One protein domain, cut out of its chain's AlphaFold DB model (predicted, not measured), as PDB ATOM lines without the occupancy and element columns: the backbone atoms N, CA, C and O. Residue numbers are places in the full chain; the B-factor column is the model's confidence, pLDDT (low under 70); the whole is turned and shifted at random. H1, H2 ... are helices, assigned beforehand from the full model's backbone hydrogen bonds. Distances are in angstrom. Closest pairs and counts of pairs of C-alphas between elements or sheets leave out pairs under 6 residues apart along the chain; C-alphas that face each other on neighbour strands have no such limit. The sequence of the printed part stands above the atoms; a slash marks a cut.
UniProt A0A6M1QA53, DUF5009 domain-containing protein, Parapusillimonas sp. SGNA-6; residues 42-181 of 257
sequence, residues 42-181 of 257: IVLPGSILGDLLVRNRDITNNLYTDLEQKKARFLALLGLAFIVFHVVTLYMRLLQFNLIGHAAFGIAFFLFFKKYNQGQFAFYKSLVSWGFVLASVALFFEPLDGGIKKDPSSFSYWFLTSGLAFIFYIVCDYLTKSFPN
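What this domain is: This is residues 42 to 181 of the 257 residues of the protein "DUF5009 domain-containing protein" of Parapusillimonas sp. SGNA-6 (UniProt A0A6M1QA53). Four long helices, H3, H4, H5 and H6, stand as an up-and-down bundle in a ring, H6 packing back on H3, and a fifth, H1, packs on the outside of H6. The short H2 lies at one end of the bundle, and the long link from H5 to H6 loops at the other end. The printed part has 140 residues with six named helices, H1 to H6 in that order, and no named strand; its class is all helix. The whole is compact, with a radius of gyration of the C-alphas of 15.3 A, and elongated, spanning 46 by 29 by 28 A.

Where its parts are: Find C-alpha 66 at (40.633, -23.415, 28.190); from there H3, residues 66 to 91, the longest helix, runs 37.6 A to C-alpha 91 at (45.311, -48.448, 0.578). Next comes H4, residues 95 to 115, 30.6 A long, then H5, residues 120 to 140, 30.5 A long. H6, residues 155 to 178, runs 35.0 A and ends at C-alpha 178, at (47.904, -30.503, 26.181), with a kink of 29 degrees near residue 167. Before H3 look for H1, residues 42 to 55, 20.4 A long, and H2, residues 57 to 60.

How they stand to each other: Begin at H3, which touches H6, the hub, where the C-alphas of Ala 76 and Val 171 come closest, 4.6 A; their tilt is shallow, 29 degrees, opposite ways. With residues 82 to 90 alone, H3 touches H4 in a hairpin, closest at the C-alphas of Thr 89 and Asn 98, 5.7 A apart. H4 and H5 form a hairpin too, closest at the C-alphas of Phe 113 and Lys 125, 6.4 A. H5 and H6 form a third, at a shallow tilt of 23 degrees, opposite ways; look at Gly 131 and Gly 163, whose C-alphas are the closest, 3.7 A. H3 and H5 are near each other, while H4 and H6 are apart. H6 touches H1 with residues 158 to 166 alone, closest at the C-alphas of Ile 42 and Trp 158, 5.7 A; they run the same way at a shallow tilt of 32 degrees. H2 is close to H5 but not clearly touching, the C-alphas of Ile 59 and Gln 120 being closest at 5.7 A. In H1 and H5 every O i to N i+4 pair is within hydrogen-bond range; in H3 it is 20 of 22, in H4 16 of 17, in H6 18 of 20, and H2 is too short for such a pair.

The domain as a whole: The two C-alphas farthest apart are those of Asp 66 and Gly 146, 46.4 A. The printed part has no cut. The link from H5 to H6, residues 141 to 154, is long; the other links are tight. The mean pLDDT of the printed part is 95.3, and no printed residue is under 70.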
ATOM      1  N   ILE A  42      59.210 -33.244  -1.734       93.31
ATOM      2  CA  ILE A  42      59.011 -33.463  -0.292       93.31
ATOM      3  C   ILE A  42      59.746 -32.390   0.521       93.31
ATOM      4  O   ILE A  42      59.179 -31.791   1.435       93.31
ATOM      5  N   VAL A  43      61.005 -32.113   0.167       93.81
ATOM      6  CA  VAL A  43      61.862 -31.173   0.898       93.81
ATOM      7  C   VAL A  43      61.318 -29.750   0.822       93.81
ATOM      8  O   VAL A  43      61.262 -29.089   1.851       93.81
ATOM      9  N   LEU A  44      60.854 -29.281  -0.346       94.88
ATOM     10  CA  LEU A  44      60.346 -27.910  -0.475       94.88
ATOM     11  C   LEU A  44      59.086 -27.664   0.373       94.88
ATOM     12  O   LEU A  44      59.086 -26.682   1.115       94.88
ATOM     13  N   PRO A  45      58.042 -28.523   0.349       96.25
ATOM     14  CA  PRO A  45      56.951 -28.419   1.317       96.25
ATOM     15  C   PRO A  45      57.432 -28.418   2.773       96.25
ATOM     16  O   PRO A  45      56.969 -27.597   3.562       96.25
ATOM     17  N   GLY A  46      58.386 -29.284   3.128       94.88
ATOM     18  CA  GLY A  46      58.974 -29.309   4.471       94.88
ATOM     19  C   GLY A  46      59.659 -27.992   4.855       94.88
ATOM     20  O   GLY A  46      59.446 -27.486   5.957       94.88
ATOM     21  N   SER A  47      60.421 -27.389   3.940       95.81
ATOM     22  CA  SER A  47      61.042 -26.074   4.137       95.81
ATOM     23  C   SER A  47      59.999 -24.967   4.295       95.81
ATOM     24  O   SER A  47      60.136 -24.136   5.186       95.81
ATOM     25  N   ILE A  48      58.921 -24.987   3.501       96.88
ATOM     26  CA  ILE A  48      57.803 -24.037   3.633       96.88
ATOM     27  C   ILE A  48      57.152 -24.161   5.016       96.88
ATOM     28  O   ILE A  48      56.898 -23.147   5.663       96.88
ATOM     29  N   LEU A  49      56.910 -25.387   5.497       95.88
ATOM     30  CA  LEU A  49      56.400 -25.615   6.850       95.88
ATOM     31  C   LEU A  49      57.348 -25.026   7.905       95.88
ATOM     32  O   LEU A  49      56.894 -24.325   8.807       95.88
ATOM     33  N   GLY A  50      58.655 -25.266   7.770       94.31
ATOM     34  CA  GLY A  50      59.681 -24.700   8.651       94.31
ATOM     35  C   GLY A  50      59.662 -23.169   8.685       94.31
ATOM     36  O   GLY A  50      59.617 -22.579   9.765       94.31
ATOM     37  N   ASP A  51      59.603 -22.522   7.522       95.94
ATOM     38  CA  ASP A  51      59.501 -21.064   7.404       95.94
ATOM     39  C   ASP A  51      58.235 -20.521   8.074       95.94
ATOM     40  O   ASP A  51      58.284 -19.517   8.791       95.94
ATOM     41  N   LEU A  52      57.092 -21.183   7.868       95.75
ATOM     42  CA  LEU A  52      55.833 -20.804   8.507       95.75
ATOM     43  C   LEU A  52      55.933 -20.906  10.034       95.75
ATOM     44  O   LEU A  52      55.431 -20.020  10.726       95.75
ATOM     45  N   LEU A  53      56.600 -21.936  10.558       94.25
ATOM     46  CA  LEU A  53      56.821 -22.103  11.996       94.25
ATOM     47  C   LEU A  53      57.711 -21.004  12.573       94.25
ATOM     48  O   LEU A  53      57.365 -20.415  13.594       94.25
ATOM     49  N   VAL A  54      58.821 -20.683  11.907       94.88
ATOM     50  CA  VAL A  54      59.738 -19.626  12.358       94.88
ATOM     51  C   VAL A  54      59.042 -18.265  12.356       94.88
ATOM     52  O   VAL A  54      59.135 -17.531  13.338       94.88
ATOM     53  N   ARG A  55      58.290 -17.942  11.297       94.62
ATOM     54  CA  ARG A  55      57.564 -16.663  11.179       94.62
ATOM     55  C   ARG A  55      56.447 -16.501  12.207       94.62
ATOM     56  O   ARG A  55      56.132 -15.377  12.573       94.62
ATOM     57  N   ASN A  56      55.838 -17.599  12.652       94.25
ATOM     58  CA  ASN A  56      54.719 -17.580  13.598       94.25
ATOM     59  C   ASN A  56      55.127 -18.040  15.007       94.25
ATOM     60  O   ASN A  56      54.248 -18.325  15.823       94.25
ATOM     61  N   ARG A  57      56.433 -18.092  15.312       92.12
ATOM     62  CA  ARG A  57      56.977 -18.678  16.548       92.12
ATOM     63  C   ARG A  57      56.344 -18.114  17.819       92.12
ATOM     64  O   ARG A  57      56.053 -18.859  18.752       92.12
ATOM     65  N   ASP A  58      56.110 -16.807  17.837       89.31
ATOM     66  CA  ASP A  58      55.570 -16.101  19.004       89.31
ATOM     67  C   ASP A  58      54.117 -16.490  19.294       89.31
ATOM     68  O   ASP A  58      53.670 -16.442  20.435       89.31
ATOM     69  N   ILE A  59      53.383 -16.932  18.270       89.06
ATOM     70  CA  ILE A  59      52.014 -17.433  18.394       89.06
ATOM     71  C   ILE A  59      52.035 -18.934  18.694       89.06
ATOM     72  O   ILE A  59      51.270 -19.413  19.531       89.06
ATOM     73  N   THR A  60      52.910 -19.694  18.030       83.31
ATOM     74  CA  THR A  60      52.972 -21.153  18.173       83.31
ATOM     75  C   THR A  60      53.581 -21.609  19.489       83.31
ATOM     76  O   THR A  60      53.366 -22.754  19.855       83.31
ATOM     77  N   ASN A  61      54.321 -20.781  20.220       86.81
ATOM     78  CA  ASN A  61      54.870 -21.186  21.519       86.81
ATOM     79  C   ASN A  61      53.897 -20.977  22.686       86.81
ATOM     80  O   ASN A  61      54.147 -21.475  23.782       86.81
ATOM     81  N   ASN A  62      52.780 -20.283  22.459       88.62
ATOM     82  CA  ASN A  62      51.791 -20.052  23.503       88.62
ATOM     83  C   ASN A  62      51.011 -21.334  23.818       88.62
ATOM     84  O   ASN A  62      50.698 -22.142  22.935       88.62
ATOM     85  N   LEU A  63      50.698 -21.510  25.101       90.25
ATOM     86  CA  LEU A  63      49.773 -22.539  25.560       90.25
ATOM     87  C   LEU A  63      48.338 -22.128  25.222       90.25
ATOM     88  O   LEU A  63      48.017 -20.942  25.171       90.25
ATOM     89  N   TYR A  64      47.472 -23.117  25.010       91.12
ATOM     90  CA  TYR A  64      46.059 -22.854  24.764       91.12
ATOM     91  C   TYR A  64      45.374 -22.327  26.021       91.12
ATOM     92  O   TYR A  64      45.584 -22.852  27.114       91.12
ATOM     93  N   THR A  65      44.464 -21.375  25.844       90.56
ATOM     94  CA  THR A  65      43.436 -21.100  26.858       90.56
ATOM     95  C   THR A  65      42.413 -22.246  26.922       90.56
ATOM     96  O   THR A  65      42.246 -22.997  25.956       90.56
ATOM     97  N   ASP A  66      41.648 -22.355  28.013       87.56
ATOM     98  CA  ASP A  66      40.633 -23.415  28.190       87.56
ATOM     99  C   ASP A  66      39.606 -23.474  27.042       87.56
ATOM    100  O   ASP A  66      39.163 -24.545  26.607       87.56
ATOM    101  N   LEU A  67      39.230 -22.306  26.507       87.06
ATOM    102  CA  LEU A  67      38.307 -22.190  25.376       87.06
ATOM    103  C   LEU A  67      38.945 -22.632  24.055       87.06
ATOM    104  O   LEU A  67      38.256 -23.172  23.182       87.06
ATOM    105  N   GLU A  68      40.239 -22.387  23.879       93.06
ATOM    106  CA  GLU A  68      40.988 -22.788  22.690       93.06
ATOM    107  C   GLU A  68      41.318 -24.271  22.712       93.06
ATOM    108  O   GLU A  68      41.259 -24.906  21.662       93.06
ATOM    109  N   GLN A  69      41.557 -24.857  23.886       93.81
ATOM    110  CA  GLN A  69      41.915 -26.265  24.014       93.81
ATOM    111  C   GLN A  69      40.836 -27.186  23.429       93.81
ATOM    112  O   GLN A  69      41.152 -28.117  22.688       93.81
ATOM    113  N   LYS A  70      39.549 -26.901  23.678       94.19
ATOM    114  CA  LYS A  70      38.436 -27.668  23.081       94.19
ATOM    115  C   LYS A  70      38.422 -27.567  21.551       94.19
ATOM    116  O   LYS A  70      38.193 -28.566  20.869       94.19
ATOM    117  N   LYS A  71      38.692 -26.377  21.007       95.81
ATOM    118  CA  LYS A  71      38.725 -26.122  19.555       95.81
ATOM    119  C   LYS A  71      39.945 -26.775  18.903       95.81
ATOM    120  O   LYS A  71      39.808 -27.400  17.857       95.81
ATOM    121  N   ALA A  72      41.109 -26.673  19.539       96.56
ATOM    122  CA  ALA A  72      42.348 -27.307  19.109       96.56
ATOM    123  C   ALA A  72      42.224 -28.834  19.142       96.56
ATOM    124  O   ALA A  72      42.594 -29.487  18.173       96.56
ATOM    125  N   ARG A  73      41.601 -29.401  20.188       97.06
ATOM    126  CA  ARG A  73      41.288 -30.836  20.265       97.06
ATOM    127  C   ARG A  73      40.409 -31.282  19.107       97.06
ATOM    128  O   ARG A  73      40.709 -32.289  18.475       97.06
ATOM    129  N   PHE A  74      39.333 -30.548  18.830       97.50
ATOM    130  CA  PHE A  74      38.451 -30.861  17.708       97.50
ATOM    131  C   PHE A  74      39.206 -30.817  16.374       97.50
ATOM    132  O   PHE A  74      39.115 -31.761  15.595       97.50
ATOM    133  N   LEU A  75      39.998 -29.768  16.138       98.06
ATOM    134  CA  LEU A  75      40.791 -29.634  14.917       98.06
ATOM    135  C   LEU A  75      41.853 -30.736  14.783       98.06
ATOM    136  O   LEU A  75      42.031 -31.274  13.695       98.06
ATOM    137  N   ALA A  76      42.524 -31.108  15.875       98.19
ATOM    138  CA  ALA A  76      43.499 -32.195  15.895       98.19
ATOM    139  C   ALA A  76      42.840 -33.553  15.609       98.19
ATOM    140  O   ALA A  76      43.365 -34.334  14.821       98.19
ATOM    141  N   LEU A  77      41.666 -33.827  16.188       98.44
ATOM    142  CA  LEU A  77      40.901 -35.040  15.884       98.44
ATOM    143  C   LEU A  77      40.430 -35.060  14.427       98.44
ATOM    144  O   LEU A  77      40.529 -36.097  13.777       98.44
ATOM    145  N   LEU A  78      39.974 -33.921  13.899       98.44
ATOM    146  CA  LEU A  78      39.588 -33.783  12.495       98.44
ATOM    147  C   LEU A  78      40.787 -34.010  11.561       98.44
ATOM    148  O   LEU A  78      40.665 -34.728  10.572       98.44
ATOM    149  N   GLY A  79      41.954 -33.453  11.896       98.44
ATOM    150  CA  GLY A  79      43.200 -33.659  11.160       98.44
ATOM    151  C   GLY A  79      43.687 -35.108  11.208       98.44
ATOM    152  O   GLY A  79      44.063 -35.666  10.180       98.44
ATOM    153  N   LEU A  80      43.614 -35.759  12.371       98.56
ATOM    154  CA  LEU A  80      43.944 -37.178  12.504       98.56
ATOM    155  C   LEU A  80      42.978 -38.058  11.701       98.56
ATOM    156  O   LEU A  80      43.419 -38.964  10.998       98.56
ATOM    157  N   ALA A  81      41.676 -37.765  11.758       98.62
ATOM    158  CA  ALA A  81      40.666 -38.457  10.967       98.62
ATOM    159  C   ALA A  81      40.921 -38.289   9.463       98.62
ATOM    160  O   ALA A  81      40.847 -39.274   8.738       98.62
ATOM    161  N   PHE A  82      41.292 -37.089   9.005       98.62
ATOM    162  CA  PHE A  82      41.677 -36.830   7.614       98.62
ATOM    163  C   PHE A  82      42.859 -37.706   7.172       98.62
ATOM    164  O   PHE A  82      42.811 -38.328   6.110       98.62
ATOM    165  N   ILE A  83      43.896 -37.810   8.008       98.56
ATOM    166  CA  ILE A  83      45.079 -38.636   7.731       98.56
ATOM    167  C   ILE A  83      44.700 -40.114   7.639       98.56
ATOM    168  O   ILE A  83      44.991 -40.758   6.632       98.56
ATOM    169  N   VAL A  84      44.030 -40.649   8.664       98.38
ATOM    170  CA  VAL A  84      43.620 -42.063   8.700       98.38
ATOM    171  C   VAL A  84      42.689 -42.379   7.533       98.38
ATOM    172  O   VAL A  84      42.865 -43.399   6.870       98.38
ATOM    173  N   PHE A  85      41.744 -41.487   7.236       98.50
ATOM    174  CA  PHE A  85      40.831 -41.623   6.112       98.50
ATOM    175  C   PHE A  85      41.584 -41.773   4.788       98.50
ATOM    176  O   PHE A  85      41.343 -42.742   4.066       98.50
ATOM    177  N   HIS A  86      42.524 -40.870   4.486       98.25
ATOM    178  CA  HIS A  86      43.328 -40.959   3.266       98.25
ATOM    179  C   HIS A  86      44.165 -42.238   3.226       98.25
ATOM    180  O   HIS A  86      44.129 -42.944   2.221       98.25
ATOM    181  N   VAL A  87      44.853 -42.582   4.316       96.50
ATOM    182  CA  VAL A  87      45.675 -43.801   4.383       96.50
ATOM    183  C   VAL A  87      44.838 -45.052   4.103       96.50
ATOM    184  O   VAL A  87      45.207 -45.850   3.245       96.50
ATOM    185  N   VAL A  88      43.696 -45.210   4.777       97.31
ATOM    186  CA  VAL A  88      42.850 -46.408   4.654       97.31
ATOM    187  C   VAL A  88      42.208 -46.500   3.273       97.31
ATOM    188  O   VAL A  88      42.272 -47.542   2.628       97.31
ATOM    189  N   THR A  89      41.588 -45.423   2.797       97.75
ATOM    190  CA  THR A  89      40.824 -45.463   1.539       97.75
ATOM    191  C   THR A  89      41.720 -45.598   0.313       97.75
ATOM    192  O   THR A  89      41.350 -46.315  -0.616       97.75
ATOM    193  N   LEU A  90      42.910 -44.991   0.316       96.19
ATOM    194  CA  LEU A  90      43.876 -45.147  -0.772       96.19
ATOM    195  C   LEU A  90      44.531 -46.531  -0.751       96.19
ATOM    196  O   LEU A  90      44.689 -47.138  -1.808       96.19
ATOM    197  N   TYR A  91      44.830 -47.071   0.436       94.56
ATOM    198  CA  TYR A  91      45.311 -48.448   0.578       94.56
ATOM    199  C   TYR A  91      44.289 -49.469   0.052       94.56
ATOM    200  O   TYR A  91      44.639 -50.350  -0.728       94.56
ATOM    201  N   MET A  92      43.011 -49.302   0.409       96.19
ATOM    202  CA  MET A  92      41.908 -50.171  -0.026       96.19
ATOM    203  C   MET A  92      41.401 -49.874  -1.449       96.19
ATOM    204  O   MET A  92      40.434 -50.494  -1.884       96.19
ATOM    205  N   ARG A  93      42.007 -48.919  -2.171       95.38
ATOM    206  CA  ARG A  93      41.590 -48.485  -3.522       95.38
ATOM    207  C   ARG A  93      40.138 -48.001  -3.632       95.38
ATOM    208  O   ARG A  93      39.530 -48.052  -4.699       95.38
ATOM    209  N   LEU A  94      39.594 -47.433  -2.559       96.75
ATOM    210  CA  LEU A  94      38.264 -46.818  -2.527       96.75
ATOM    211  C   LEU A  94      38.314 -45.367  -3.041       96.75
ATOM    212  O   LEU A  94      38.034 -44.427  -2.298       96.75
ATOM    213  N   LEU A  95      38.695 -45.169  -4.307       95.12
ATOM    214  CA  LEU A  95      39.039 -43.848  -4.864       95.12
ATOM    215  C   LEU A  95      37.869 -42.857  -4.881       95.12
ATOM    216  O   LEU A  95      38.020 -41.715  -4.457       95.12
ATOM    217  N   GLN A  96      36.684 -43.290  -5.319       96.25
ATOM    218  CA  GLN A  96      35.494 -42.431  -5.344       96.25
ATOM    219  C   GLN A  96      35.132 -41.952  -3.935       96.25
ATOM    220  O   GLN A  96      34.885 -40.768  -3.711       96.25
ATOM    221  N   PHE A  97      35.166 -42.875  -2.970       97.69
ATOM    222  CA  PHE A  97      34.925 -42.555  -1.571       97.69
ATOM    223  C   PHE A  97      36.005 -41.616  -1.032       97.69
ATOM    224  O   PHE A  97      35.668 -40.643  -0.360       97.69
ATOM    225  N   ASN A  98      37.276 -41.836  -1.390       98.06
ATOM    226  CA  ASN A  98      38.371 -40.943  -1.024       98.06
ATOM    227  C   ASN A  98      38.146 -39.512  -1.535       98.06
ATOM    228  O   ASN A  98      38.275 -38.578  -0.751       98.06
ATOM    229  N   LEU A  99      37.761 -39.334  -2.801       97.69
ATOM    230  CA  LEU A  99      37.516 -38.012  -3.394       97.69
ATOM    231  C   LEU A  99      36.332 -37.290  -2.737       97.69
ATOM    232  O   LEU A  99      36.447 -36.115  -2.381       97.69
ATOM    233  N   ILE A 100      35.215 -37.995  -2.520       98.31
ATOM    234  CA  ILE A 100      34.036 -37.436  -1.839       98.31
ATOM    235  C   ILE A 100      34.394 -37.040  -0.404       98.31
ATOM    236  O   ILE A 100      34.086 -35.930   0.033       98.31
ATOM    237  N   GLY A 101      35.081 -37.922   0.323       98.38
ATOM    238  CA  GLY A 101      35.521 -37.635   1.682       98.38
ATOM    239  C   GLY A 101      36.525 -36.487   1.735       98.38
ATOM    240  O   GLY A 101      36.392 -35.620   2.591       98.38
ATOM    241  N   HIS A 102      37.465 -36.406   0.793       98.44
ATOM    242  CA  HIS A 102      38.410 -35.294   0.684       98.44
ATOM    243  C   HIS A 102      37.678 -33.952   0.536       98.44
ATOM    244  O   HIS A 102      37.963 -33.011   1.280       98.44
ATOM    245  N   ALA A 103      36.674 -33.876  -0.346       98.44
ATOM    246  CA  ALA A 103      35.832 -32.688  -0.487       98.44
ATOM    247  C   ALA A 103      35.040 -32.377   0.800       98.44
ATOM    248  O   ALA A 103      34.996 -31.224   1.235       98.44
ATOM    249  N   ALA A 104      34.474 -33.398   1.452       98.50
ATOM    250  CA  ALA A 104      33.749 -33.243   2.714       98.50
ATOM    251  C   ALA A 104      34.647 -32.713   3.847       98.50
ATOM    252  O   ALA A 104      34.250 -31.799   4.573       98.50
ATOM    253  N   PHE A 105      35.879 -33.215   3.969       98.62
ATOM    254  CA  PHE A 105      36.875 -32.680   4.900       98.62
ATOM    255  C   PHE A 105      37.258 -31.239   4.555       98.62
ATOM    256  O   PHE A 105      37.373 -30.415   5.461       98.62
ATOM    257  N   GLY A 106      37.391 -30.905   3.267       98.38
ATOM    258  CA  GLY A 106      37.606 -29.529   2.813       98.38
ATOM    259  C   GLY A 106      36.505 -28.580   3.291       98.38
ATOM    260  O   GLY A 106      36.796 -27.520   3.850       98.38
ATOM    261  N   ILE A 107      35.239 -28.995   3.171       98.44
ATOM    262  CA  ILE A 107      34.090 -28.244   3.697       98.44
ATOM    263  C   ILE A 107      34.163 -28.142   5.226       98.44
ATOM    264  O   ILE A 107      33.981 -27.054   5.771       98.44
ATOM    265  N   ALA A 108      34.466 -29.235   5.931       98.38
ATOM    266  CA  ALA A 108      34.576 -29.233   7.390       98.38
ATOM    267  C   ALA A 108      35.662 -28.260   7.887       98.38
ATOM    268  O   ALA A 108      35.406 -27.455   8.788       98.38
ATOM    269  N   PHE A 109      36.845 -28.271   7.266       98.38
ATOM    270  CA  PHE A 109      37.911 -27.314   7.561       98.38
ATOM    271  C   PHE A 109      37.485 -25.881   7.238       98.38
ATOM    272  O   PHE A 109      37.681 -24.983   8.060       98.38
ATOM    273  N   PHE A 110      36.856 -25.655   6.082       98.00
ATOM    274  CA  PHE A 110      36.357 -24.336   5.702       98.00
ATOM    275  C   PHE A 110      35.355 -23.783   6.724       98.00
ATOM    276  O   PHE A 110      35.507 -22.649   7.180       98.00
ATOM    277  N   LEU A 111      34.371 -24.584   7.142       98.00
ATOM    278  CA  LEU A 111      33.380 -24.189   8.147       98.00
ATOM    279  C   LEU A 111      34.027 -23.907   9.510       98.00
ATOM    280  O   LEU A 111      33.669 -22.923  10.163       98.00
ATOM    281  N   PHE A 112      35.008 -24.718   9.917       97.88
ATOM    282  CA  PHE A 112      35.754 -24.499  11.155       97.88
ATOM    283  C   PHE A 112      36.504 -23.158  11.130       97.88
ATOM    284  O   PHE A 112      36.327 -22.323  12.024       97.88
ATOM    285  N   PHE A 113      37.285 -22.903  10.077       97.88
ATOM    286  CA  PHE A 113      38.084 -21.680   9.961       97.88
ATOM    287  C   PHE A 113      37.271 -20.444   9.572       97.88
ATOM    288  O   PHE A 113      37.735 -19.327   9.782       97.88
ATOM    289  N   LYS A 114      36.042 -20.591   9.065       96.19
ATOM    290  CA  LYS A 114      35.111 -19.461   8.921       96.19
ATOM    291  C   LYS A 114      34.762 -18.858  10.287       96.19
ATOM    292  O   LYS A 114      34.596 -17.647  10.394       96.19
ATOM    293  N   LYS A 115      34.665 -19.698  11.323       93.38
ATOM    294  CA  LYS A 115      34.340 -19.283  12.695       93.38
ATOM    295  C   LYS A 115      35.579 -18.931  13.526       93.38
ATOM    296  O   LYS A 115      35.498 -18.067  14.395       93.38
ATOM    297  N   TYR A 116      36.708 -19.595  13.280       93.38
ATOM    298  CA  TYR A 116      37.929 -19.456  14.077       93.38
ATOM    299  C   TYR A 116      39.129 -19.126  13.180       93.38
ATOM    300  O   TYR A 116      39.709 -20.019  12.576       93.38
ATOM    301  N   ASN A 117      39.510 -17.849  13.089       91.75
ATOM    302  CA  ASN A 117      40.589 -17.394  12.195       91.75
ATOM    303  C   ASN A 117      41.468 -16.292  12.806       91.75
ATOM    304  O   ASN A 117      41.846 -15.338  12.132       91.75
ATOM    305  N   GLN A 118      41.746 -16.379  14.102       90.06
ATOM    306  CA  GLN A 118      42.576 -15.404  14.811       90.06
ATOM    307  C   GLN A 118      43.690 -16.118  15.577       90.06
ATOM    308  O   GLN A 118      43.550 -17.296  15.922       90.06
ATOM    309  N   GLY A 119      44.799 -15.409  15.809       90.81
ATOM    310  CA  GLY A 119      45.962 -15.922  16.533       90.81
ATOM    311  C   GLY A 119      46.441 -17.268  15.985       90.81
ATOM    312  O   GLY A 119      46.635 -17.439  14.780       90.81
ATOM    313  N   GLN A 120      46.574 -18.253  16.871       93.19
ATOM    314  CA  GLN A 120      47.076 -19.587  16.536       93.19
ATOM    315  C   GLN A 120      46.195 -20.341  15.529       93.19
ATOM    316  O   GLN A 120      46.702 -21.116  14.718       93.19
ATOM    317  N   PHE A 121      44.886 -20.076  15.501       95.62
ATOM    318  CA  PHE A 121      43.987 -20.700  14.526       95.62
ATOM    319  C   PHE A 121      44.156 -20.127  13.117       95.62
ATOM    320  O   PHE A 121      43.944 -20.855  12.150       95.62
ATOM    321  N   ALA A 122      44.586 -18.868  12.974       95.19
ATOM    322  CA  ALA A 122      44.954 -18.320  11.667       95.19
ATOM    323  C   ALA A 122      46.210 -19.015  11.113       95.19
ATOM    324  O   ALA A 122      46.268 -19.359   9.931       95.19
ATOM    325  N   PHE A 123      47.181 -19.306  11.984       96.00
ATOM    326  CA  PHE A 123      48.344 -20.115  11.629       96.00
ATOM    327  C   PHE A 123      47.940 -21.541  11.215       96.00
ATOM    328  O   PHE A 123      48.322 -22.004  10.141       96.00
ATOM    329  N   TYR A 124      47.088 -22.218  11.993       97.44
ATOM    330  CA  TYR A 124      46.578 -23.539  11.610       97.44
ATOM    331  C   TYR A 124      45.783 -23.533  10.314       97.44
ATOM    332  O   TYR A 124      45.882 -24.489   9.551       97.44
ATOM    333  N   LYS A 125      45.033 -22.465  10.030       97.75
ATOM    334  CA  LYS A 125      44.371 -22.308   8.736       97.75
ATOM    335  C   LYS A 125      45.392 -22.337   7.606       97.75
ATOM    336  O   LYS A 125      45.168 -23.046   6.634       97.75
ATOM    337  N   SER A 126      46.514 -21.626   7.747       97.19
ATOM    338  CA  SER A 126      47.598 -21.658   6.758       97.19
ATOM    339  C   SER A 126      48.145 -23.075   6.568       97.19
ATOM    340  O   SER A 126      48.260 -23.530   5.430       97.19
ATOM    341  N   LEU A 127      48.394 -23.804   7.662       97.88
ATOM    342  CA  LEU A 127      48.860 -25.192   7.590       97.88
ATOM    343  C   LEU A 127      47.857 -26.115   6.897       97.88
ATOM    344  O   LEU A 127      48.239 -26.877   6.014       97.88
ATOM    345  N   VAL A 128      46.575 -26.026   7.261       98.31
ATOM    346  CA  VAL A 128      45.519 -26.820   6.626       98.31
ATOM    347  C   VAL A 128      45.366 -26.438   5.159       98.31
ATOM    348  O   VAL A 128      45.207 -27.328   4.338       98.31
ATOM    349  N   SER A 129      45.458 -25.157   4.793       98.06
ATOM    350  CA  SER A 129      45.409 -24.732   3.390       98.06
ATOM    351  C   SER A 129      46.552 -25.335   2.572       98.06
ATOM    352  O   SER A 129      46.289 -25.925   1.527       98.06
ATOM    353  N   TRP A 130      47.795 -25.262   3.057       98.19
ATOM    354  CA  TRP A 130      48.936 -25.909   2.397       98.19
ATOM    355  C   TRP A 130      48.769 -27.428   2.321       98.19
ATOM    356  O   TRP A 130      48.922 -28.013   1.250       98.19
ATOM    357  N   GLY A 131      48.412 -28.055   3.443       98.12
ATOM    358  CA  GLY A 131      48.221 -29.496   3.530       98.12
ATOM    359  C   GLY A 131      47.130 -30.005   2.593       98.12
ATOM    360  O   GLY A 131      47.328 -30.991   1.885       98.12
ATOM    361  N   PHE A 132      46.006 -29.291   2.534       98.38
ATOM    362  CA  PHE A 132      44.878 -29.616   1.672       98.38
ATOM    363  C   PHE A 132      45.232 -29.438   0.196       98.38
ATOM    364  O   PHE A 132      44.988 -30.357  -0.575       98.38
ATOM    365  N   VAL A 133      45.877 -28.332  -0.195       98.19
ATOM    366  CA  VAL A 133      46.315 -28.108  -1.588       98.19
ATOM    367  C   VAL A 133      47.281 -29.201  -2.045       98.19
ATOM    368  O   VAL A 133      47.094 -29.769  -3.120       98.19
ATOM    369  N   LEU A 134      48.287 -29.535  -1.232       98.06
ATOM    370  CA  LEU A 134      49.238 -30.606  -1.545       98.06
ATOM    371  C   LEU A 134      48.534 -31.965  -1.660       98.06
ATOM    372  O   LEU A 134      48.794 -32.707  -2.606       98.06
ATOM    373  N   ALA A 135      47.607 -32.271  -0.748       98.25
ATOM    374  CA  ALA A 135      46.803 -33.487  -0.823       98.25
ATOM    375  C   ALA A 135      45.921 -33.515  -2.084       98.25
ATOM    376  O   ALA A 135      45.891 -34.535  -2.762       98.25
ATOM    377  N   SER A 136      45.268 -32.411  -2.459       98.25
ATOM    378  CA  SER A 136      44.471 -32.338  -3.690       98.25
ATOM    379  C   SER A 136      45.336 -32.582  -4.927       98.25
ATOM    380  O   SER A 136      44.995 -33.428  -5.751       98.25
ATOM    381  N   VAL A 137      46.488 -31.907  -5.033       97.06
ATOM    382  CA  VAL A 137      47.461 -32.125  -6.120       97.06
ATOM    383  C   VAL A 137      47.879 -33.594  -6.182       97.06
ATOM    384  O   VAL A 137      47.929 -34.180  -7.261       97.06
ATOM    385  N   ALA A 138      48.123 -34.218  -5.031       97.19
ATOM    386  CA  ALA A 138      48.475 -35.627  -4.965       97.19
ATOM    387  C   ALA A 138      47.385 -36.547  -5.522       97.19
ATOM    388  O   ALA A 138      47.708 -37.495  -6.233       97.19
ATOM    389  N   LEU A 139      46.111 -36.275  -5.224       97.31
ATOM    390  CA  LEU A 139      44.990 -37.071  -5.734       97.31
ATOM    391  C   LEU A 139      44.846 -36.942  -7.254       97.31
ATOM    392  O   LEU A 139      44.556 -37.935  -7.911       97.31
ATOM    393  N   PHE A 140      45.132 -35.771  -7.831       96.31
ATOM    394  CA  PHE A 140      45.188 -35.617  -9.292       96.31
ATOM    395  C   PHE A 140      46.332 -36.415  -9.932       96.31
ATOM    396  O   PHE A 140      46.190 -36.888 -11.057       96.31
ATOM    397  N   PHE A 141      47.443 -36.605  -9.217       95.50
ATOM    398  CA  PHE A 141      48.549 -37.461  -9.655       95.50
ATOM    399  C   PHE A 141      48.367 -38.946  -9.308       95.50
ATOM    400  O   PHE A 141      49.203 -39.751  -9.709       95.50
ATOM    401  N   GLU A 142      47.329 -39.346  -8.565       95.19
ATOM    402  CA  GLU A 142      47.144 -40.749  -8.155       95.19
ATOM    403  C   GLU A 142      47.019 -41.718  -9.345       95.19
ATOM    404  O   GLU A 142      47.724 -42.734  -9.332       95.19
ATOM    405  N   PRO A 143      46.254 -41.404 -10.413       94.12
ATOM    406  CA  PRO A 143      46.102 -42.318 -11.545       94.12
ATOM    407  C   PRO A 143      47.381 -42.498 -12.370       94.12
ATOM    408  O   PRO A 143      47.549 -43.540 -13.001       94.12
ATOM    409  N   LEU A 144      48.282 -41.506 -12.355       92.12
ATOM    410  CA  LEU A 144      49.461 -41.431 -13.226       92.12
ATOM    411  C   LEU A 144      50.343 -42.682 -13.136       92.12
ATOM    412  O   LEU A 144      50.717 -43.250 -14.154       92.12
ATOM    413  N   ASP A 145      50.640 -43.129 -11.916       87.69
ATOM    414  CA  ASP A 145      51.516 -44.279 -11.661       87.69
ATOM    415  C   ASP A 145      50.714 -45.553 -11.326       87.69
ATOM    416  O   ASP A 145      51.245 -46.512 -10.749       87.69
ATOM    417  N   GLY A 146      49.412 -45.575 -11.637       90.00
ATOM    418  CA  GLY A 146      48.494 -46.636 -11.218       90.00
ATOM    419  C   GLY A 146      48.327 -46.696  -9.698       90.00
ATOM    420  O   GLY A 146      48.110 -47.775  -9.137       90.00
ATOM    421  N   GLY A 147      48.479 -45.563  -9.011       91.44
ATOM    422  CA  GLY A 147      48.283 -45.399  -7.576       91.44
ATOM    423  C   GLY A 147      49.434 -44.798  -6.790       91.44
ATOM    424  O   GLY A 147      50.523 -44.512  -7.290       91.44
ATOM    425  N   ILE A 148      49.191 -44.653  -5.489       94.38
ATOM    426  CA  ILE A 148      50.208 -44.214  -4.533       94.38
ATOM    427  C   ILE A 148      51.159 -45.365  -4.247       94.38
ATOM    428  O   ILE A 148      50.763 -46.407  -3.724       94.38
ATOM    429  N   LYS A 149      52.432 -45.157  -4.575       91.44
ATOM    430  CA  LYS A 149      53.499 -46.138  -4.397       91.44
ATOM    431  C   LYS A 149      54.663 -45.471  -3.690       91.44
ATOM    432  O   LYS A 149      55.033 -44.346  -4.024       91.44
ATOM    433  N   LYS A 150      55.230 -46.172  -2.709       89.12
ATOM    434  CA  LYS A 150      56.466 -45.752  -2.046       89.12
ATOM    435  C   LYS A 150      57.690 -46.110  -2.888       89.12
ATOM    436  O   LYS A 150      58.591 -45.290  -2.981       89.12
ATOM    437  N   ASP A 151      57.683 -47.278  -3.534       86.25
ATOM    438  CA  ASP A 151      58.810 -47.809  -4.305       86.25
ATOM    439  C   ASP A 151      58.304 -48.566  -5.561       86.25
ATOM    440  O   ASP A 151      57.592 -49.560  -5.411       86.25
ATOM    441  N   PRO A 152      58.622 -48.110  -6.795       87.75
ATOM    442  CA  PRO A 152      59.151 -46.780  -7.095       87.75
ATOM    443  C   PRO A 152      58.175 -45.695  -6.615       87.75
ATOM    444  O   PRO A 152      56.957 -45.837  -6.708       87.75
ATOM    445  N   SER A 153      58.723 -44.620  -6.056       91.50
ATOM    446  CA  SER A 153      57.936 -43.556  -5.435       91.50
ATOM    447  C   SER A 153      57.168 -42.731  -6.473       91.50
ATOM    448  O   SER A 153      57.806 -42.247  -7.409       91.50
ATOM    449  N   SER A 154      55.862 -42.523  -6.283       94.56
ATOM    450  CA  SER A 154      55.015 -41.735  -7.196       94.56
ATOM    451  C   SER A 154      54.894 -40.256  -6.810       94.56
ATOM    452  O   SER A 154      55.073 -39.887  -5.644       94.56
ATOM    453  N   PHE A 155      54.505 -39.398  -7.763       95.25
ATOM    454  CA  PHE A 155      54.178 -37.988  -7.470       95.25
ATOM    455  C   PHE A 155      53.078 -37.864  -6.414       95.25
ATOM    456  O   PHE A 155      53.164 -37.034  -5.507       95.25
ATOM    457  N   SER A 156      52.066 -38.730  -6.509       96.31
ATOM    458  CA  SER A 156      50.986 -38.803  -5.532       96.31
ATOM    459  C   SER A 156      51.517 -39.119  -4.129       96.31
ATOM    460  O   SER A 156      51.146 -38.457  -3.164       96.31
ATOM    461  N   TYR A 157      52.475 -40.047  -4.001       96.44
ATOM    462  CA  TYR A 157      53.118 -40.327  -2.716       96.44
ATOM    463  C   TYR A 157      53.847 -39.100  -2.150       96.44
ATOM    464  O   TYR A 157      53.641 -38.760  -0.982       96.44
ATOM    465  N   TRP A 158      54.651 -38.397  -2.956       95.75
ATOM    466  CA  TRP A 158      55.420 -37.232  -2.489       95.75
ATOM    467  C   TRP A 158      54.526 -36.094  -1.992       95.75
ATOM    468  O   TRP A 158      54.749 -35.553  -0.906       95.75
ATOM    469  N   PHE A 159      53.493 -35.741  -2.759       97.06
ATOM    470  CA  PHE A 159      52.612 -34.632  -2.400       97.06
ATOM    471  C   PHE A 159      51.625 -34.995  -1.297       97.06
ATOM    472  O   PHE A 159      51.400 -34.169  -0.411       97.06
ATOM    473  N   LEU A 160      51.081 -36.217  -1.291       97.50
ATOM    474  CA  LEU A 160      50.126 -36.610  -0.261       97.50
ATOM    475  C   LEU A 160      50.821 -36.678   1.094       97.50
ATOM    476  O   LEU A 160      50.327 -36.099   2.055       97.50
ATOM    477  N   THR A 161      51.979 -37.337   1.179       96.50
ATOM    478  CA  THR A 161      52.724 -37.433   2.445       96.50
ATOM    479  C   THR A 161      53.122 -36.058   2.972       96.50
ATOM    480  O   THR A 161      52.936 -35.791   4.158       96.50
ATOM    481  N   SER A 162      53.563 -35.158   2.090       96.69
ATOM    482  CA  SER A 162      53.832 -33.762   2.444       96.69
ATOM    483  C   SER A 162      52.573 -33.057   2.954       96.69
ATOM    484  O   SER A 162      52.600 -32.454   4.023       96.69
ATOM    485  N   GLY A 163      51.445 -33.170   2.249       97.75
ATOM    486  CA  GLY A 163      50.191 -32.529   2.647       97.75
ATOM    487  C   GLY A 163      49.637 -33.044   3.980       97.75
ATOM    488  O   GLY A 163      49.231 -32.261   4.842       97.75
ATOM    489  N   LEU A 164      49.699 -34.360   4.192       98.12
ATOM    490  CA  LEU A 164      49.326 -34.992   5.455       98.12
ATOM    491  C   LEU A 164      50.247 -34.556   6.599       98.12
ATOM    492  O   LEU A 164      49.755 -34.352   7.704       98.12
ATOM    493  N   ALA A 165      51.545 -34.350   6.353       97.06
ATOM    494  CA  ALA A 165      52.485 -33.884   7.373       97.06
ATOM    495  C   ALA A 165      52.152 -32.471   7.890       97.06
ATOM    496  O   ALA A 165      52.214 -32.239   9.098       97.06
ATOM    497  N   PHE A 166      51.724 -31.549   7.016       98.12
ATOM    498  CA  PHE A 166      51.259 -30.212   7.427       98.12
ATOM    499  C   PHE A 166      50.076 -30.287   8.400       98.12
ATOM    500  O   PHE A 166      50.030 -29.558   9.390       98.12
ATOM    501  N   ILE A 167      49.120 -31.177   8.136       98.12
ATOM    502  CA  ILE A 167      47.947 -31.366   8.999       98.12
ATOM    503  C   ILE A 167      48.332 -32.140  10.265       98.12
ATOM    504  O   ILE A 167      47.865 -31.814  11.357       98.12
ATOM    505  N   PHE A 168      49.226 -33.123  10.152       97.50
ATOM    506  CA  PHE A 168      49.714 -33.906  11.285       97.50
ATOM    507  C   PHE A 168      50.489 -33.054  12.290       97.50
ATOM    508  O   PHE A 168      50.386 -33.299  13.491       97.50
ATOM    509  N   TYR A 169      51.175 -31.999  11.835       96.44
ATOM    510  CA  TYR A 169      51.793 -31.019  12.729       96.44
ATOM    511  C   TYR A 169      50.796 -30.492  13.771       96.44
ATOM    512  O   TYR A 169      51.138 -30.391  14.944       96.44
ATOM    513  N   ILE A 170      49.546 -30.216  13.381       96.94
ATOM    514  CA  ILE A 170      48.507 -29.711  14.295       96.94
ATOM    515  C   ILE A 170      48.194 -30.743  15.387       96.94
ATOM    516  O   ILE A 170      47.982 -30.380  16.543       96.94
ATOM    517  N   VAL A 171      48.215 -32.033  15.042       97.25
ATOM    518  CA  VAL A 171      48.049 -33.132  16.003       97.25
ATOM    519  C   VAL A 171      49.219 -33.156  16.986       97.25
ATOM    520  O   VAL A 171      49.000 -33.210  18.196       97.25
ATOM    521  N   CYS A 172      50.455 -33.064  16.490       94.94
ATOM    522  CA  CYS A 172      51.654 -33.015  17.328       94.94
ATOM    523  C   CYS A 172      51.672 -31.788  18.252       94.94
ATOM    524  O   CYS A 172      51.954 -31.917  19.444       94.94
ATOM    525  N   ASP A 173      51.334 -30.611  17.729       95.00
ATOM    526  CA  ASP A 173      51.275 -29.359  18.485       95.00
ATOM    527  C   ASP A 173      50.204 -29.429  19.586       95.00
ATOM    528  O   ASP A 173      50.461 -29.086  20.740       95.00
ATOM    529  N   TYR A 174      49.030 -29.994  19.277       96.12
ATOM    530  CA  TYR A 174      47.987 -30.225  20.274       96.12
ATOM    531  C   TYR A 174      48.436 -31.179  21.389       96.12
ATOM    532  O   TYR A 174      48.221 -30.889  22.572       96.12
ATOM    533  N   LEU A 175      49.048 -32.313  21.029       95.50
ATOM    534  CA  LEU A 175      49.499 -33.325  21.988       95.50
ATOM    535  C   LEU A 175      50.583 -32.778  22.918       95.50
ATOM    536  O   LEU A 175      50.497 -32.960  24.131       95.50
ATOM    537  N   THR A 176      51.573 -32.082  22.363       93.69
ATOM    538  CA  THR A 176      52.694 -31.527  23.137       93.69
ATOM    539  C   THR A 176      52.251 -30.422  24.094       93.69
ATOM    540  O   THR A 176      52.718 -30.393  25.230       93.69
ATOM    541  N   LYS A 177      51.297 -29.570  23.697       94.00
ATOM    542  CA  LYS A 177      50.756 -28.509  24.566       94.00
ATOM    543  C   LYS A 177      49.760 -29.006  25.605       94.00
ATOM    544  O   LYS A 177      49.739 -28.493  26.717       94.00
ATOM    545  N   SER A 178      48.929 -29.989  25.258       93.69
ATOM    546  CA  SER A 178      47.904 -30.503  26.181       93.69
ATOM    547  C   SER A 178      48.467 -31.497  27.195       93.69
ATOM    548  O   SER A 178      47.901 -31.654  28.274       93.69
ATOM    549  N   PHE A 179      49.564 -32.179  26.859       93.44
ATOM    550  CA  PHE A 179      50.149 -33.234  27.685       93.44
ATOM    551  C   PHE A 179      51.686 -33.115  27.770       93.44
ATOM    552  O   PHE A 179      52.395 -34.074  27.449       93.44
ATOM    553  N   PRO A 180      52.227 -31.970  28.229       89.81
ATOM    554  CA  PRO A 180      53.665 -31.684  28.173       89.81
ATOM    555  C   PRO A 180      54.518 -32.658  29.001       89.81
ATOM    556  O   PRO A 180      55.652 -32.950  28.637       89.81
ATOM    557  N   ASN A 181      53.960 -33.210  30.081       92.12
ATOM    558  CA  ASN A 181      54.663 -34.125  30.989       92.12
ATOM    559  C   ASN A 181      54.426 -35.610  30.668       92.12
ATOM    560  O   ASN A 181      54.849 -36.480  31.430       92.12
TER     561      ASN A 181